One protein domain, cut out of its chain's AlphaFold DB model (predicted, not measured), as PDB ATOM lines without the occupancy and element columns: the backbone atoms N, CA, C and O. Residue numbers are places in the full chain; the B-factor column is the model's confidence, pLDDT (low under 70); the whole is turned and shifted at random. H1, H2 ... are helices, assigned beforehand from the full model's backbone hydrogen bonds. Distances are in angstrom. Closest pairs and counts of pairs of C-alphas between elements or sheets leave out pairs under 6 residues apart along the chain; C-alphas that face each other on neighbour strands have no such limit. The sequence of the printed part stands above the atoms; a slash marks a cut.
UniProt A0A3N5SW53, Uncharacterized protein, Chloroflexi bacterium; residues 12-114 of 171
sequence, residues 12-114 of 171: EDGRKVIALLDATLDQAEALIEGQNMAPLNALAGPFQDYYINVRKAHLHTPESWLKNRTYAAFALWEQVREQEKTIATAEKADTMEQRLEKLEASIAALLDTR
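Overview. This is residues 12 to 114 of the 171 residues of an uncharacterized protein of Chloroflexi bacterium (UniProt A0A3N5SW53). A small head of helices has one long arm: residues 82 to 114, of which 82 to 112 belong to H5, stick out from it. In the head, H1 crosses the first part of H5 about perpendicular, and H2 and H3 pack on H1, with H4 beside the second half of H3. The printed part has 103 residues with five named helices, H1 to H5 in order, and no named strand: all helix. It is extended, with a radius of gyration of the C-alphas of 22.0 A and spans of 74 by 34 by 16 A; the arm makes the length.

Along the chain. H1, residues 12 to 30, begins at C-alpha 12 (164.066, 154.918, 138.994) and measures 26.6 A. H2 is residues 38 to 41, 5.0 A. H3, residues 45 to 56, measures 15.3 A. H4 is residues 62 to 68, 9.9 A. H5, residues 70 to 112, measures 62.3 A and ends at C-alpha 112 (178.487, 108.912, 119.159).

Arrangement. H1 is the hub. With residues 13 to 20 alone it touches H5, about perpendicular at 89 degrees; the closest C-alphas, Val 17 and Trp 77, are 5.8 A apart. H1 touches H3 at 84 degrees, closest at C-alphas Leu 21 and Phe 47, 6.2 A, and H2 at C-alphas Ala 28 and Pro 39, 5.4 A. H3 and H4 only just touch, with 3 pairs of C-alphas within 8 A, closest Val 54 and Pro 62, 6.5 A. H2 is apart from H4 and H5. Every O i to N i+4 pair is within hydrogen-bond range in H1, H4 and H5, and 7 of 8 in H3; H2 is too short for such a pair.

Size, cuts and confidence. The C-alphas farthest apart, Leu 59 and Arg 114, are 74.7 A apart. The printed part has no cut and no long link. pLDDT is under 70 at residues 96, 99 to 100, 102 to 103 and 105 to 114.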
ATOM      1  N   GLU A  12     164.358 156.282 139.452       95.50
ATOM      2  CA  GLU A  12     164.066 154.918 138.994       95.50
ATOM      3  C   GLU A  12     163.802 153.975 140.173       95.50
ATOM      4  O   GLU A  12     162.765 153.317 140.208       95.50
ATOM      5  N   ASP A  13     164.672 153.999 141.180       93.75
ATOM      6  CA  ASP A  13     164.506 153.230 142.411       93.75
ATOM      7  C   ASP A  13     163.221 153.612 143.154       93.75
ATOM      8  O   ASP A  13     162.481 152.735 143.597       93.75
ATOM      9  N   GLY A  14     162.907 154.912 143.232       93.81
ATOM     10  CA  GLY A  14     161.640 155.381 143.793       93.81
ATOM     11  C   GLY A  14     160.432 154.798 143.062       93.81
ATOM     12  O   GLY A  14     159.519 154.281 143.699       93.81
ATOM     13  N   ARG A  15     160.448 154.794 141.723       96.62
ATOM     14  CA  ARG A  15     159.378 154.193 140.911       96.62
ATOM     15  C   ARG A  15     159.241 152.692 141.136       96.62
ATOM     16  O   ARG A  15     158.115 152.217 141.187       96.62
ATOM     17  N   LYS A  16     160.341 151.955 141.305       92.25
ATOM     18  CA  LYS A  16     160.286 150.514 141.607       92.25
ATOM     19  C   LYS A  16     159.643 150.239 142.966       92.25
ATOM     20  O   LYS A  16     158.826 149.331 143.077       92.25
ATOM     21  N   VAL A  17     159.958 151.048 143.980       93.06
ATOM     22  CA  VAL A  17     159.318 150.946 145.304       93.06
ATOM     23  C   VAL A  17     157.820 151.241 145.217       93.06
ATOM     24  O   VAL A  17     157.022 150.486 145.768       93.06
ATOM     25  N   ILE A  18     157.429 152.296 144.496       95.56
ATOM     26  CA  ILE A  18     156.010 152.612 144.274       95.56
ATOM     27  C   ILE A  18     155.308 151.488 143.507       95.56
ATOM     28  O   ILE A  18     154.241 151.052 143.917       95.56
ATOM     29  N   ALA A  19     155.935 150.943 142.463       92.31
ATOM     30  CA  ALA A  19     155.376 149.829 141.707       92.31
ATOM     31  C   ALA A  19     155.175 148.574 142.573       92.31
ATOM     32  O   ALA A  19     154.157 147.901 142.434       92.31
ATOM     33  N   LEU A  20     156.102 148.270 143.491       89.50
ATOM     34  CA  LEU A  20     155.938 147.179 144.457       89.50
ATOM     35  C   LEU A  20     154.736 147.423 145.383       89.50
ATOM     36  O   LEU A  20     153.947 146.504 145.617       89.50
ATOM     37  N   LEU A  21     154.602 148.644 145.911       91.31
ATOM     38  CA  LEU A  21     153.478 149.040 146.762       91.31
ATOM     39  C   LEU A  21     152.149 148.884 146.019       91.31
ATOM     40  O   LEU A  21     151.265 148.184 146.509       91.31
ATOM     41  N   ASP A  22     152.035 149.479 144.833       91.50
ATOM     42  CA  ASP A  22     150.817 149.452 144.025       91.50
ATOM     43  C   ASP A  22     150.447 148.017 143.629       91.50
ATOM     44  O   ASP A  22     149.314 147.601 143.850       91.50
ATOM     45  N   ALA A  23     151.405 147.214 143.154       86.69
ATOM     46  CA  ALA A  23     151.145 145.828 142.762       86.69
ATOM     47  C   ALA A  23     150.676 144.956 143.939       86.69
ATOM     48  O   ALA A  23     149.754 144.154 143.791       86.69
ATOM     49  N   THR A  24     151.284 145.119 145.116       83.56
ATOM     50  CA  THR A  24     150.891 144.359 146.316       83.56
ATOM     51  C   THR A  24     149.504 144.776 146.799       83.56
ATOM     52  O   THR A  24     148.699 143.936 147.203       83.56
ATOM     53  N   LEU A  25     149.203 146.073 146.743       87.94
ATOM     54  CA  LEU A  25     147.900 146.601 147.133       87.94
ATOM     55  C   LEU A  25     146.802 146.215 146.147       87.94
ATOM     56  O   LEU A  25     145.715 145.866 146.591       87.94
ATOM     57  N   ASP A  26     147.082 146.198 144.845       86.69
ATOM     58  CA  ASP A  26     146.144 145.721 143.825       86.69
ATOM     59  C   ASP A  26     145.818 144.235 144.022       86.69
ATOM     60  O   ASP A  26     144.656 143.837 143.935       86.69
ATOM     61  N   GLN A  27     146.820 143.414 144.358       80.38
ATOM     62  CA  GLN A  27     146.605 142.008 144.716       80.38
ATOM     63  C   GLN A  27     145.742 141.867 145.973       80.38
ATOM     64  O   GLN A  27     144.826 141.048 145.996       80.38
ATOM     65  N   ALA A  28     146.004 142.667 147.007       80.38
ATOM     66  CA  ALA A  28     145.207 142.635 148.227       80.38
ATOM     67  C   ALA A  28     143.767 143.106 147.983       80.38
ATOM     68  O   ALA A  28     142.842 142.470 148.476       80.38
ATOM     69  N   GLU A  29     143.563 144.167 147.194       87.12
ATOM     70  CA  GLU A  29     142.237 144.667 146.816       87.12
ATOM     71  C   GLU A  29     141.452 143.654 145.979       87.12
ATOM     72  O   GLU A  29     140.249 143.507 146.184       87.12
ATOM     73  N   ALA A  30     142.116 142.905 145.096       85.50
ATOM     74  CA  ALA A  30     141.476 141.848 144.314       85.50
ATOM     75  C   ALA A  30     140.932 140.695 145.179       85.50
ATOM     76  O   ALA A  30     140.028 139.982 144.746       85.50
ATOM     77  N   LEU A  31     141.463 140.514 146.392       82.31
ATOM     78  CA  LEU A  31     141.016 139.505 147.358       82.31
ATOM     79  C   LEU A  31     139.931 140.026 148.316       82.31
ATOM     80  O   LEU A  31     139.431 139.266 149.148       82.31
ATOM     81  N   ILE A  32     139.579 141.314 148.248       86.38
ATOM     82  CA  ILE A  32     138.531 141.892 149.092       86.38
ATOM     83  C   ILE A  32     137.170 141.525 148.514       86.38
ATOM     84  O   ILE A  32     136.741 142.033 147.479       86.38
ATOM     85  N   GLU A  33     136.445 140.692 149.249       80.81
ATOM     86  CA  GLU A  33     135.049 140.380 148.972       80.81
ATOM     87  C   GLU A  33     134.140 141.121 149.964       80.81
ATOM     88  O   GLU A  33     134.255 140.987 151.187       80.81
ATOM     89  N   GLY A  34     133.218 141.936 149.443       81.75
ATOM     90  CA  GLY A  34     132.282 142.710 150.262       81.75
ATOM     91  C   GLY A  34     132.983 143.742 151.154       81.75
ATOM     92  O   GLY A  34     133.606 144.673 150.654       81.75
ATOM     93  N   GLN A  35     132.840 143.605 152.477       78.81
ATOM     94  CA  GLN A  35     133.475 144.482 153.480       78.81
ATOM     95  C   GLN A  35     134.688 143.832 154.171       78.81
ATOM     96  O   GLN A  35     135.156 144.320 155.202       78.81
ATOM     97  N   ASN A  36     135.201 142.716 153.647       85.06
ATOM     98  CA  ASN A  36     136.304 142.003 154.277       85.06
ATOM     99  C   ASN A  36     137.663 142.675 154.008       85.06
ATOM    100  O   ASN A  36     138.317 142.397 153.009       85.06
ATOM    101  N   MET A  37     138.125 143.511 154.942       88.06
ATOM    102  CA  MET A  37     139.439 144.170 154.868       88.06
ATOM    103  C   MET A  37     140.596 143.299 155.391       88.06
ATOM    104  O   MET A  37     141.722 143.785 155.500       88.06
ATOM    105  N   ALA A  38     140.354 142.020 155.719       85.94
ATOM    106  CA  ALA A  38     141.391 141.128 156.240       85.94
ATOM    107  C   ALA A  38     142.644 141.036 155.343       85.94
ATOM    108  O   ALA A  38     143.739 141.096 155.906       85.94
ATOM    109  N   PRO A  39     142.544 140.978 153.995       84.38
ATOM    110  CA  PRO A  39     143.730 140.952 153.136       84.38
ATOM    111  C   PRO A  39     144.621 142.191 153.293       84.38
ATOM    112  O   PRO A  39     145.835 142.061 153.406       84.38
ATOM    113  N   LEU A  40     144.033 143.389 153.376       83.50
ATOM    114  CA  LEU A  40     144.787 144.629 153.599       83.50
ATOM    115  C   LEU A  40     145.375 144.697 155.011       83.50
ATOM    116  O   LEU A  40     146.523 145.101 155.183       83.50
ATOM    117  N   ASN A  41     144.611 144.263 156.014       86.81
ATOM    118  CA  ASN A  41     145.049 144.263 157.411       86.81
ATOM    119  C   ASN A  41     146.192 143.269 157.681       86.81
ATOM    120  O   ASN A  41     146.911 143.424 158.667       86.81
ATOM    121  N   ALA A  42     146.377 142.271 156.814       80.31
ATOM    122  CA  ALA A  42     147.492 141.331 156.878       80.31
ATOM    123  C   ALA A  42     148.801 141.895 156.296       80.31
ATOM    124  O   ALA A  42     149.874 141.358 156.568       80.31
ATOM    125  N   LEU A  43     148.737 142.967 155.496       84.19
ATOM    126  CA  LEU A  43     149.933 143.590 154.936       84.19
ATOM    127  C   LEU A  43     150.741 144.316 156.013       84.19
ATOM    128  O   LEU A  43     150.207 144.782 157.016       84.19
ATOM    129  N   ALA A  44     152.043 144.476 155.776       83.00
ATOM    130  CA  ALA A  44     152.891 145.245 156.677       83.00
ATOM    131  C   ALA A  44     152.455 146.722 156.739       83.00
ATOM    132  O   ALA A  44     151.986 147.294 155.751       83.00
ATOM    133  N   GLY A  45     152.682 147.362 157.889       88.94
ATOM    134  CA  GLY A  45     152.268 148.746 158.164       88.94
ATOM    135  C   GLY A  45     152.579 149.773 157.060       88.94
ATOM    136  O   GLY A  45     151.706 150.584 156.766       88.94
ATOM    137  N   PRO A  46     153.750 149.744 156.387       91.19
ATOM    138  CA  PRO A  46     154.032 150.645 155.267       91.19
ATOM    139  C   PRO A  46     153.042 150.550 154.100       91.19
ATOM    140  O   PRO A  46     152.691 151.575 153.522       91.19
ATOM    141  N   PHE A  47     152.559 149.348 153.773       89.25
ATOM    142  CA  PHE A  47     151.573 149.152 152.707       89.25
ATOM    143  C   PHE A  47     150.218 149.728 153.109       89.25
ATOM    144  O   PHE A  47     149.584 150.417 152.317       89.25
ATOM    145  N   GLN A  48     149.799 149.500 154.356       92.62
ATOM    146  CA  GLN A  48     148.552 150.047 154.894       92.62
ATOM    147  C   GLN A  48     148.589 151.581 154.957       92.62
ATOM    148  O   GLN A  48     147.645 152.245 154.531       92.62
ATOM    149  N   ASP A  49     149.695 152.157 155.438       95.31
ATOM    150  CA  ASP A  49     149.895 153.608 155.519       95.31
ATOM    151  C   ASP A  49     149.879 154.255 154.128       95.31
ATOM    152  O   ASP A  49     149.215 155.274 153.934       95.31
ATOM    153  N   TYR A  50     150.550 153.646 153.144       96.12
ATOM    154  CA  TYR A  50     150.520 154.109 151.756       96.12
ATOM    155  C   TYR A  50     149.114 153.995 151.150       96.12
ATOM    156  O   TYR A  50     148.606 154.945 150.554       96.12
ATOM    157  N   TYR A  51     148.438 152.863 151.355       94.44
ATOM    158  CA  TYR A  51     147.076 152.640 150.883       94.44
ATOM    159  C   TYR A  51     146.103 153.709 151.389       94.44
ATOM    160  O   TYR A  51     145.368 154.313 150.604       94.44
ATOM    161  N   ILE A  52     146.130 153.992 152.692       95.12
ATOM    162  CA  ILE A  52     145.247 154.985 153.304       95.12
ATOM    163  C   ILE A  52     145.633 156.387 152.834       95.12
ATOM    164  O   ILE A  52     144.795 157.095 152.284       95.12
ATOM    165  N   ASN A  53     146.891 156.793 153.015       96.44
ATOM    166  CA  ASN A  53     147.276 158.195 152.863       96.44
ATOM    167  C   ASN A  53     147.498 158.622 151.407       96.44
ATOM    168  O   ASN A  53     147.321 159.800 151.099       96.44
ATOM    169  N   VAL A  54     147.869 157.702 150.513       96.44
ATOM    170  CA  VAL A  54     148.140 158.001 149.097       96.44
ATOM    171  C   VAL A  54     146.980 157.554 148.205       96.44
ATOM    172  O   VAL A  54     146.458 158.371 147.444       96.44
ATOM    173  N   ARG A  55     146.527 156.293 148.310       94.00
ATOM    174  CA  ARG A  55     145.504 155.748 147.389       94.00
ATOM    175  C   ARG A  55     144.066 156.125 147.748       94.00
ATOM    176  O   ARG A  55     143.291 156.377 146.834       94.00
ATOM    177  N   LYS A  56     143.680 156.125 149.032       93.62
ATOM    178  CA  LYS A  56     142.277 156.356 149.440       93.62
ATOM    179  C   LYS A  56     141.982 157.782 149.883       93.62
ATOM    180  O   LYS A  56     140.979 158.347 149.466       93.62
ATOM    181  N   ALA A  57     142.826 158.353 150.736       94.69
ATOM    182  CA  ALA A  57     142.607 159.683 151.299       94.69
ATOM    183  C   ALA A  57     143.292 160.799 150.497       94.69
ATOM    184  O   ALA A  57     142.977 161.967 150.710       94.69
ATOM    185  N   HIS A  58     144.219 160.456 149.590       94.69
ATOM    186  CA  HIS A  58     144.971 161.407 148.758       94.69
ATOM    187  C   HIS A  58     145.622 162.560 149.555       94.69
ATOM    188  O   HIS A  58     145.734 163.685 149.073       94.69
ATOM    189  N   LEU A  59     146.052 162.281 150.791       94.56
ATOM    190  CA  LEU A  59     146.712 163.237 151.687       94.56
ATOM    191  C   LEU A  59     148.170 163.486 151.290       94.56
ATOM    192  O   LEU A  59     148.724 164.551 151.567       94.56
ATOM    193  N   HIS A  60     148.801 162.502 150.650       94.19
ATOM    194  CA  HIS A  60     150.174 162.582 150.173       94.19
ATOM    195  C   HIS A  60     150.272 162.149 148.715       94.19
ATOM    196  O   HIS A  60     149.566 161.246 148.270       94.19
ATOM    197  N   THR A  61     151.201 162.762 147.983       96.06
ATOM    198  CA  THR A  61     151.676 162.195 146.718       96.06
ATOM    199  C   THR A  61     152.639 161.035 146.998       96.06
ATOM    200  O   THR A  61     153.233 160.996 148.085       96.06
ATOM    201  N   PRO A  62     152.852 160.110 146.044       95.69
ATOM    202  CA  PRO A  62     153.853 159.050 146.185       95.69
ATOM    203  C   PRO A  62     155.248 159.588 146.546       95.69
ATOM    204  O   PRO A  62     155.921 159.059 147.430       95.69
ATOM    205  N   GLU A  63     155.657 160.703 145.935       96.50
ATOM    206  CA  GLU A  63     156.927 161.388 146.202       96.50
ATOM    207  C   GLU A  63     157.006 161.878 147.648       96.50
ATOM    208  O   GLU A  63     157.997 161.644 148.345       96.50
ATOM    209  N   SER A  64     155.956 162.562 148.112       96.12
ATOM    210  CA  SER A  64     155.885 163.053 149.486       96.12
ATOM    211  C   SER A  64     155.883 161.901 150.483       96.12
ATOM    212  O   SER A  64     156.476 162.031 151.551       96.12
ATOM    213  N   TRP A  65     155.238 160.782 150.158       96.44
ATOM    214  CA  TRP A  65     155.219 159.618 151.031       96.44
ATOM    215  C   TRP A  65     156.621 159.023 151.191       96.44
ATOM    216  O   TRP A  65     157.073 158.849 152.321       96.44
ATOM    217  N   LEU A  66     157.365 158.821 150.095       95.56
ATOM    218  CA  LEU A  66     158.749 158.326 150.157       95.56
ATOM    219  C   LEU A  66     159.677 159.276 150.930       95.56
ATOM    220  O   LEU A  66     160.531 158.815 151.689       95.56
ATOM    221  N   LYS A  67     159.492 160.596 150.781       94.44
ATOM    222  CA  LYS A  67     160.241 161.616 151.537       94.44
ATOM    223  C   LYS A  67     159.908 161.607 153.032       94.44
ATOM    224  O   LYS A  67     160.804 161.781 153.849       94.44
ATOM    225  N   ASN A  68     158.641 161.412 153.397       93.94
ATOM    226  CA  ASN A  68     158.182 161.498 154.790       93.94
ATOM    227  C   ASN A  68     158.329 160.170 155.550       93.94
ATOM    228  O   ASN A  68     158.436 160.159 156.775       93.94
ATOM    229  N   ARG A  69     158.351 159.043 154.835       93.25
ATOM    230  CA  ARG A  69     158.483 157.684 155.377       93.25
ATOM    231  C   ARG A  69     159.832 157.062 155.004       93.25
ATOM    232  O   ARG A  69     159.891 155.903 154.606       93.25
ATOM    233  N   THR A  70     160.925 157.809 155.164       92.38
ATOM    234  CA  THR A  70     162.274 157.430 154.687       92.38
ATOM    235  C   THR A  70     162.737 156.040 155.124       92.38
ATOM    236  O   THR A  70     163.289 155.300 154.316       92.38
ATOM    237  N   TYR A  71     162.494 155.651 156.379       92.06
ATOM    238  CA  TYR A  71     162.877 154.327 156.876       92.06
ATOM    239  C   TYR A  71     162.068 153.200 156.220       92.06
ATOM    240  O   TYR A  71     162.638 152.204 155.781       92.06
ATOM    241  N   ALA A  72     160.749 153.374 156.097       91.19
ATOM    242  CA  ALA A  72     159.887 152.396 155.439       91.19
ATOM    243  C   ALA A  72     160.204 152.290 153.939       91.19
ATOM    244  O   ALA A  72     160.317 151.192 153.402       91.19
ATOM    245  N   ALA A  73     160.424 153.432 153.285       92.19
ATOM    246  CA  ALA A  73     160.841 153.501 151.893       92.19
ATOM    247  C   ALA A  73     162.197 152.809 151.669       92.19
ATOM    248  O   ALA A  73     162.370 152.095 150.683       92.19
ATOM    249  N   PHE A  74     163.140 152.964 152.603       93.44
ATOM    250  CA  PHE A  74     164.426 152.273 152.555       93.44
ATOM    251  C   PHE A  74     164.286 150.754 152.698       93.44
ATOM    252  O   PHE A  74     164.868 150.027 151.899       93.44
ATOM    253  N   ALA A  75     163.487 150.273 153.654       89.44
ATOM    254  CA  ALA A  75     163.252 148.838 153.836       89.44
ATOM    255  C   ALA A  75     162.611 148.196 152.591       89.44
ATOM    256  O   ALA A  75     163.030 147.129 152.147       89.44
ATOM    257  N   LEU A  76     161.638 148.879 151.977       88.81
ATOM    258  CA  LEU A  76     161.018 148.423 150.730       88.81
ATOM    259  C   LEU A  76     162.002 148.443 149.555       88.81
ATOM    260  O   LEU A  76     162.000 147.527 148.737       88.81
ATOM    261  N   TRP A  77     162.875 149.448 149.477       93.94
ATOM    262  CA  TRP A  77     163.940 149.467 148.475       93.94
ATOM    263  C   TRP A  77     164.922 148.303 148.650       93.94
ATOM    264  O   TRP A  77     165.315 147.688 147.659       93.94
ATOM    265  N   GLU A  78     165.299 147.955 149.885       90.81
ATOM    266  CA  GLU A  78     166.142 146.780 150.130       90.81
ATOM    267  C   GLU A  78     165.455 145.491 149.670       90.81
ATOM    268  O   GLU A  78     166.102 144.657 149.039       90.81
ATOM    269  N   GLN A  79     164.145 145.364 149.897       86.62
ATOM    270  CA  GLN A  79     163.362 144.236 149.400       86.62
ATOM    271  C   GLN A  79     163.365 144.162 147.866       86.62
ATOM    272  O   GLN A  79     163.635 143.094 147.318       86.62
ATOM    273  N   VAL A  80     163.114 145.277 147.169       87.38
ATOM    274  CA  VAL A  80     163.188 145.336 145.696       87.38
ATOM    275  C   VAL A  80     164.569 144.899 145.217       87.38
ATOM    276  O   VAL A  80     164.692 144.038 144.348       87.38
ATOM    277  N   ARG A  81     165.626 145.443 145.823       90.62
ATOM    278  CA  ARG A  81     167.004 145.127 145.450       90.62
ATOM    279  C   ARG A  81     167.335 143.650 145.676       90.62
ATOM    280  O   ARG A  81     168.080 143.064 144.891       90.62
ATOM    281  N   GLU A  82     166.830 143.045 146.744       84.00
ATOM    282  CA  GLU A  82     167.053 141.627 147.021       84.00
ATOM    283  C   GLU A  82     166.284 140.723 146.048       84.00
ATOM    284  O   GLU A  82     166.833 139.728 145.567       84.00
ATOM    285  N   GLN A  83     165.064 141.109 145.668       80.81
ATOM    286  CA  GLN A  83     164.316 140.436 144.605       80.81
ATOM    287  C   GLN A  83     165.068 140.505 143.269       80.81
ATOM    288  O   GLN A  83     165.246 139.477 142.621       80.81
ATOM    289  N   GLU A  84     165.599 141.670 142.888       85.38
ATOM    290  CA  GLU A  84     166.392 141.826 141.661       85.38
ATOM    291  C   GLU A  84     167.665 140.967 141.670       85.38
ATOM    292  O   GLU A  84     167.986 140.324 140.670       85.38
ATOM    293  N   LYS A  85     168.386 140.899 142.798       84.69
ATOM    294  CA  LYS A  85     169.548 140.002 142.927       84.69
ATOM    295  C   LYS A  85     169.154 138.536 142.789       84.69
ATOM    296  O   LYS A  85     169.891 137.767 142.170       84.69
ATOM    297  N   THR A  86     168.023 138.154 143.377       79.38
ATOM    298  CA  THR A  86     167.509 136.784 143.312       79.38
ATOM    299  C   THR A  86     167.163 136.423 141.872       79.38
ATOM    300  O   THR A  86     167.630 135.398 141.381       79.38
ATOM    301  N   ILE A  87     166.455 137.305 141.158       77.38
ATOM    302  CA  ILE A  87     166.127 137.137 139.736       77.38
ATOM    303  C   ILE A  87     167.405 137.034 138.899       77.38
ATOM    304  O   ILE A  87     167.579 136.065 138.170       77.38
ATOM    305  N   ALA A  88     168.362 137.949 139.073       81.38
ATOM    306  CA  ALA A  88     169.625 137.915 138.333       81.38
ATOM    307  C   ALA A  88     170.462 136.653 138.621       81.38
ATOM    308  O   ALA A  88     171.260 136.220 137.788       81.38
ATOM    309  N   THR A  89     170.325 136.067 139.813       80.38
ATOM    310  CA  THR A  89     170.982 134.803 140.170       80.38
ATOM    311  C   THR A  89     170.266 133.617 139.532       80.38
ATOM    312  O   THR A  89     170.933 132.744 138.982       80.38
ATOM    313  N   ALA A  90     168.931 133.617 139.534       75.38
ATOM    314  CA  ALA A  90     168.118 132.607 138.867       75.38
ATOM    315  C   ALA A  90     168.352 132.600 137.346       75.38
ATOM    316  O   ALA A  90     168.612 131.547 136.778       75.38
ATOM    317  N   GLU A  91     168.392 133.765 136.696       79.25
ATOM    318  CA  GLU A  91     168.697 133.883 135.260       79.25
ATOM    319  C   GLU A  91     170.100 133.364 134.916       79.25
ATOM    320  O   GLU A  91     170.317 132.736 133.874       79.25
ATOM    321  N   LYS A  92     171.083 133.599 135.795       76.44
ATOM    322  CA  LYS A  92     172.430 133.037 135.637       76.44
ATOM    323  C   LYS A  92     172.437 131.522 135.805       76.44
ATOM    324  O   LYS A  92     173.176 130.871 135.072       76.44
ATOM    325  N   ALA A  93     171.661 130.984 136.745       72.94
ATOM    326  CA  ALA A  93     171.526 129.546 136.942       72.94
ATOM    327  C   ALA A  93     170.884 128.884 135.716       72.94
ATOM    328  O   ALA A  93     171.484 127.970 135.162       72.94
ATOM    329  N   ASP A  94     169.781 129.434 135.203       74.81
ATOM    330  CA  ASP A  94     169.122 128.971 133.971       74.81
ATOM    331  C   ASP A  94     170.094 129.019 132.774       74.81
ATOM    332  O   ASP A  94     170.305 128.040 132.061       74.81
ATOM    333  N   THR A  95     170.842 130.119 132.631       74.12
ATOM    334  CA  THR A  95     171.884 130.230 131.595       74.12
ATOM    335  C   THR A  95     172.993 129.178 131.759       74.12
ATOM    336  O   THR A  95     173.570 128.735 130.761       74.12
ATOM    337  N   MET A  96     173.349 128.794 132.990       62.94
ATOM    338  CA  MET A  96     174.321 127.726 133.242       62.94
ATOM    339  C   MET A  96     173.738 126.348 132.933       62.94
ATOM    340  O   MET A  96     174.434 125.565 132.293       62.94
ATOM    341  N   GLU A  97     172.488 126.075 133.300       71.50
ATOM    342  CA  GLU A  97     171.781 124.832 132.967       71.50
ATOM    343  C   GLU A  97     171.697 124.646 131.449       71.50
ATOM    344  O   GLU A  97     172.177 123.642 130.928       71.50
ATOM    345  N   GLN A  98     171.273 125.670 130.702       71.06
ATOM    346  CA  GLN A  98     171.261 125.629 129.234       71.06
ATOM    347  C   GLN A  98     172.657 125.411 128.622       71.06
ATOM    348  O   GLN A  98     172.800 124.840 127.535       71.06
ATOM    349  N   ARG A  99     173.720 125.910 129.267       67.94
ATOM    350  CA  ARG A  99     175.105 125.679 128.822       67.94
ATOM    351  C   ARG A  99     175.584 124.270 129.160       67.94
ATOM    352  O   ARG A  99     176.324 123.707 128.356       67.94
ATOM    353  N   LEU A 100     175.178 123.718 130.302       67.62
ATOM    354  CA  LEU A 100     175.472 122.346 130.707       67.62
ATOM    355  C   LEU A 100     174.761 121.350 129.796       67.62
ATOM    356  O   LEU A 100     175.431 120.468 129.280       67.62
ATOM    357  N   GLU A 101     173.484 121.557 129.471       74.44
ATOM    358  CA  GLU A 101     172.764 120.730 128.495       74.44
ATOM    359  C   GLU A 101     173.446 120.748 127.120       74.44
ATOM    360  O   GLU A 101     173.626 119.710 126.485       74.44
ATOM    361  N   LYS A 102     173.904 121.921 126.659       67.31
ATOM    362  CA  LYS A 102     174.681 122.026 125.410       67.31
ATOM    363  C   LYS A 102     176.028 121.311 125.501       67.31
ATOM    364  O   LYS A 102     176.457 120.715 124.513       67.31
ATOM    365  N   LEU A 103     176.699 121.364 126.651       60.25
ATOM    366  CA  LEU A 103     177.948 120.642 126.897       60.25
ATOM    367  C   LEU A 103     177.719 119.129 126.939       60.25
ATOM    368  O   LEU A 103     178.440 118.407 126.258       60.25
ATOM    369  N   GLU A 104     176.700 118.642 127.639       70.38
ATOM    370  CA  GLU A 104     176.323 117.227 127.688       70.38
ATOM    371  C   GLU A 104     175.918 116.706 126.310       70.38
ATOM    372  O   GLU A 104     176.421 115.670 125.879       70.38
ATOM    373  N   ALA A 105     175.116 117.465 125.559       68.56
ATOM    374  CA  ALA A 105     174.790 117.143 124.174       68.56
ATOM    375  C   ALA A 105     176.043 117.117 123.284       68.56
ATOM    376  O   ALA A 105     176.182 116.236 122.434       68.56
ATOM    377  N   SER A 106     176.992 118.037 123.494       60.66
ATOM    378  CA  SER A 106     178.258 118.044 122.752       60.66
ATOM    379  C   SER A 106     179.159 116.856 123.113       60.66
ATOM    380  O   SER A 106     179.789 116.281 122.230       60.66
ATOM    381  N   ILE A 107     179.178 116.432 124.381       64.25
ATOM    382  CA  ILE A 107     179.922 115.257 124.848       64.25
ATOM    383  C   ILE A 107     179.279 113.978 124.302       64.25
ATOM    384  O   ILE A 107     179.989 113.120 123.782       64.25
ATOM    385  N   ALA A 108     177.950 113.868 124.340       65.25
ATOM    386  CA  ALA A 108     177.217 112.748 123.757       65.25
ATOM    387  C   ALA A 108     177.451 112.644 122.240       65.25
ATOM    388  O   ALA A 108     177.743 111.560 121.744       65.25
ATOM    389  N   ALA A 109     177.438 113.765 121.511       64.25
ATOM    390  CA  ALA A 109     177.757 113.793 120.081       64.25
ATOM    391  C   ALA A 109     179.223 113.409 119.781       64.25
ATOM    392  O   ALA A 109     179.510 112.745 118.782       64.25
ATOM    393  N   LEU A 110     180.172 113.781 120.649       53.47
ATOM    394  CA  LEU A 110     181.577 113.360 120.541       53.47
ATOM    395  C   LEU A 110     181.782 111.866 120.848       53.47
ATOM    396  O   LEU A 110     182.704 111.250 120.315       53.47
ATOM    397  N   LEU A 111     180.940 111.279 121.699       54.81
ATOM    398  CA  LEU A 111     180.949 109.845 121.992       54.81
ATOM    399  C   LEU A 111     180.273 109.031 120.879       54.81
ATOM    400  O   LEU A 111     180.774 107.967 120.529       54.81
ATOM    401  N   ASP A 112     179.207 109.552 120.272       53.75
ATOM    402  CA  ASP A 112     178.487 108.912 119.159       53.75
ATOM    403  C   ASP A 112     179.294 108.932 117.843       53.75
ATOM    404  O   ASP A 112     179.336 107.958 117.095       53.75
ATOM    405  N   THR A 113     180.065 109.999 117.601       56.25
ATOM    406  CA  THR A 113     181.024 110.062 116.477       56.25
ATOM    407  C   THR A 113     182.244 109.148 116.654       56.25
ATOM    408  O   THR A 113     182.949 108.873 115.682       56.25
ATOM    409  N   ARG A 114     182.471 108.606 117.859       51.69
ATOM    410  CA  ARG A 114     183.422 107.514 118.130       51.69
ATOM    411  C   ARG A 114     182.746 106.140 118.077       51.69
ATOM    412  O   ARG A 114     182.975 105.298 118.945       51.69
TER     413      ARG A 114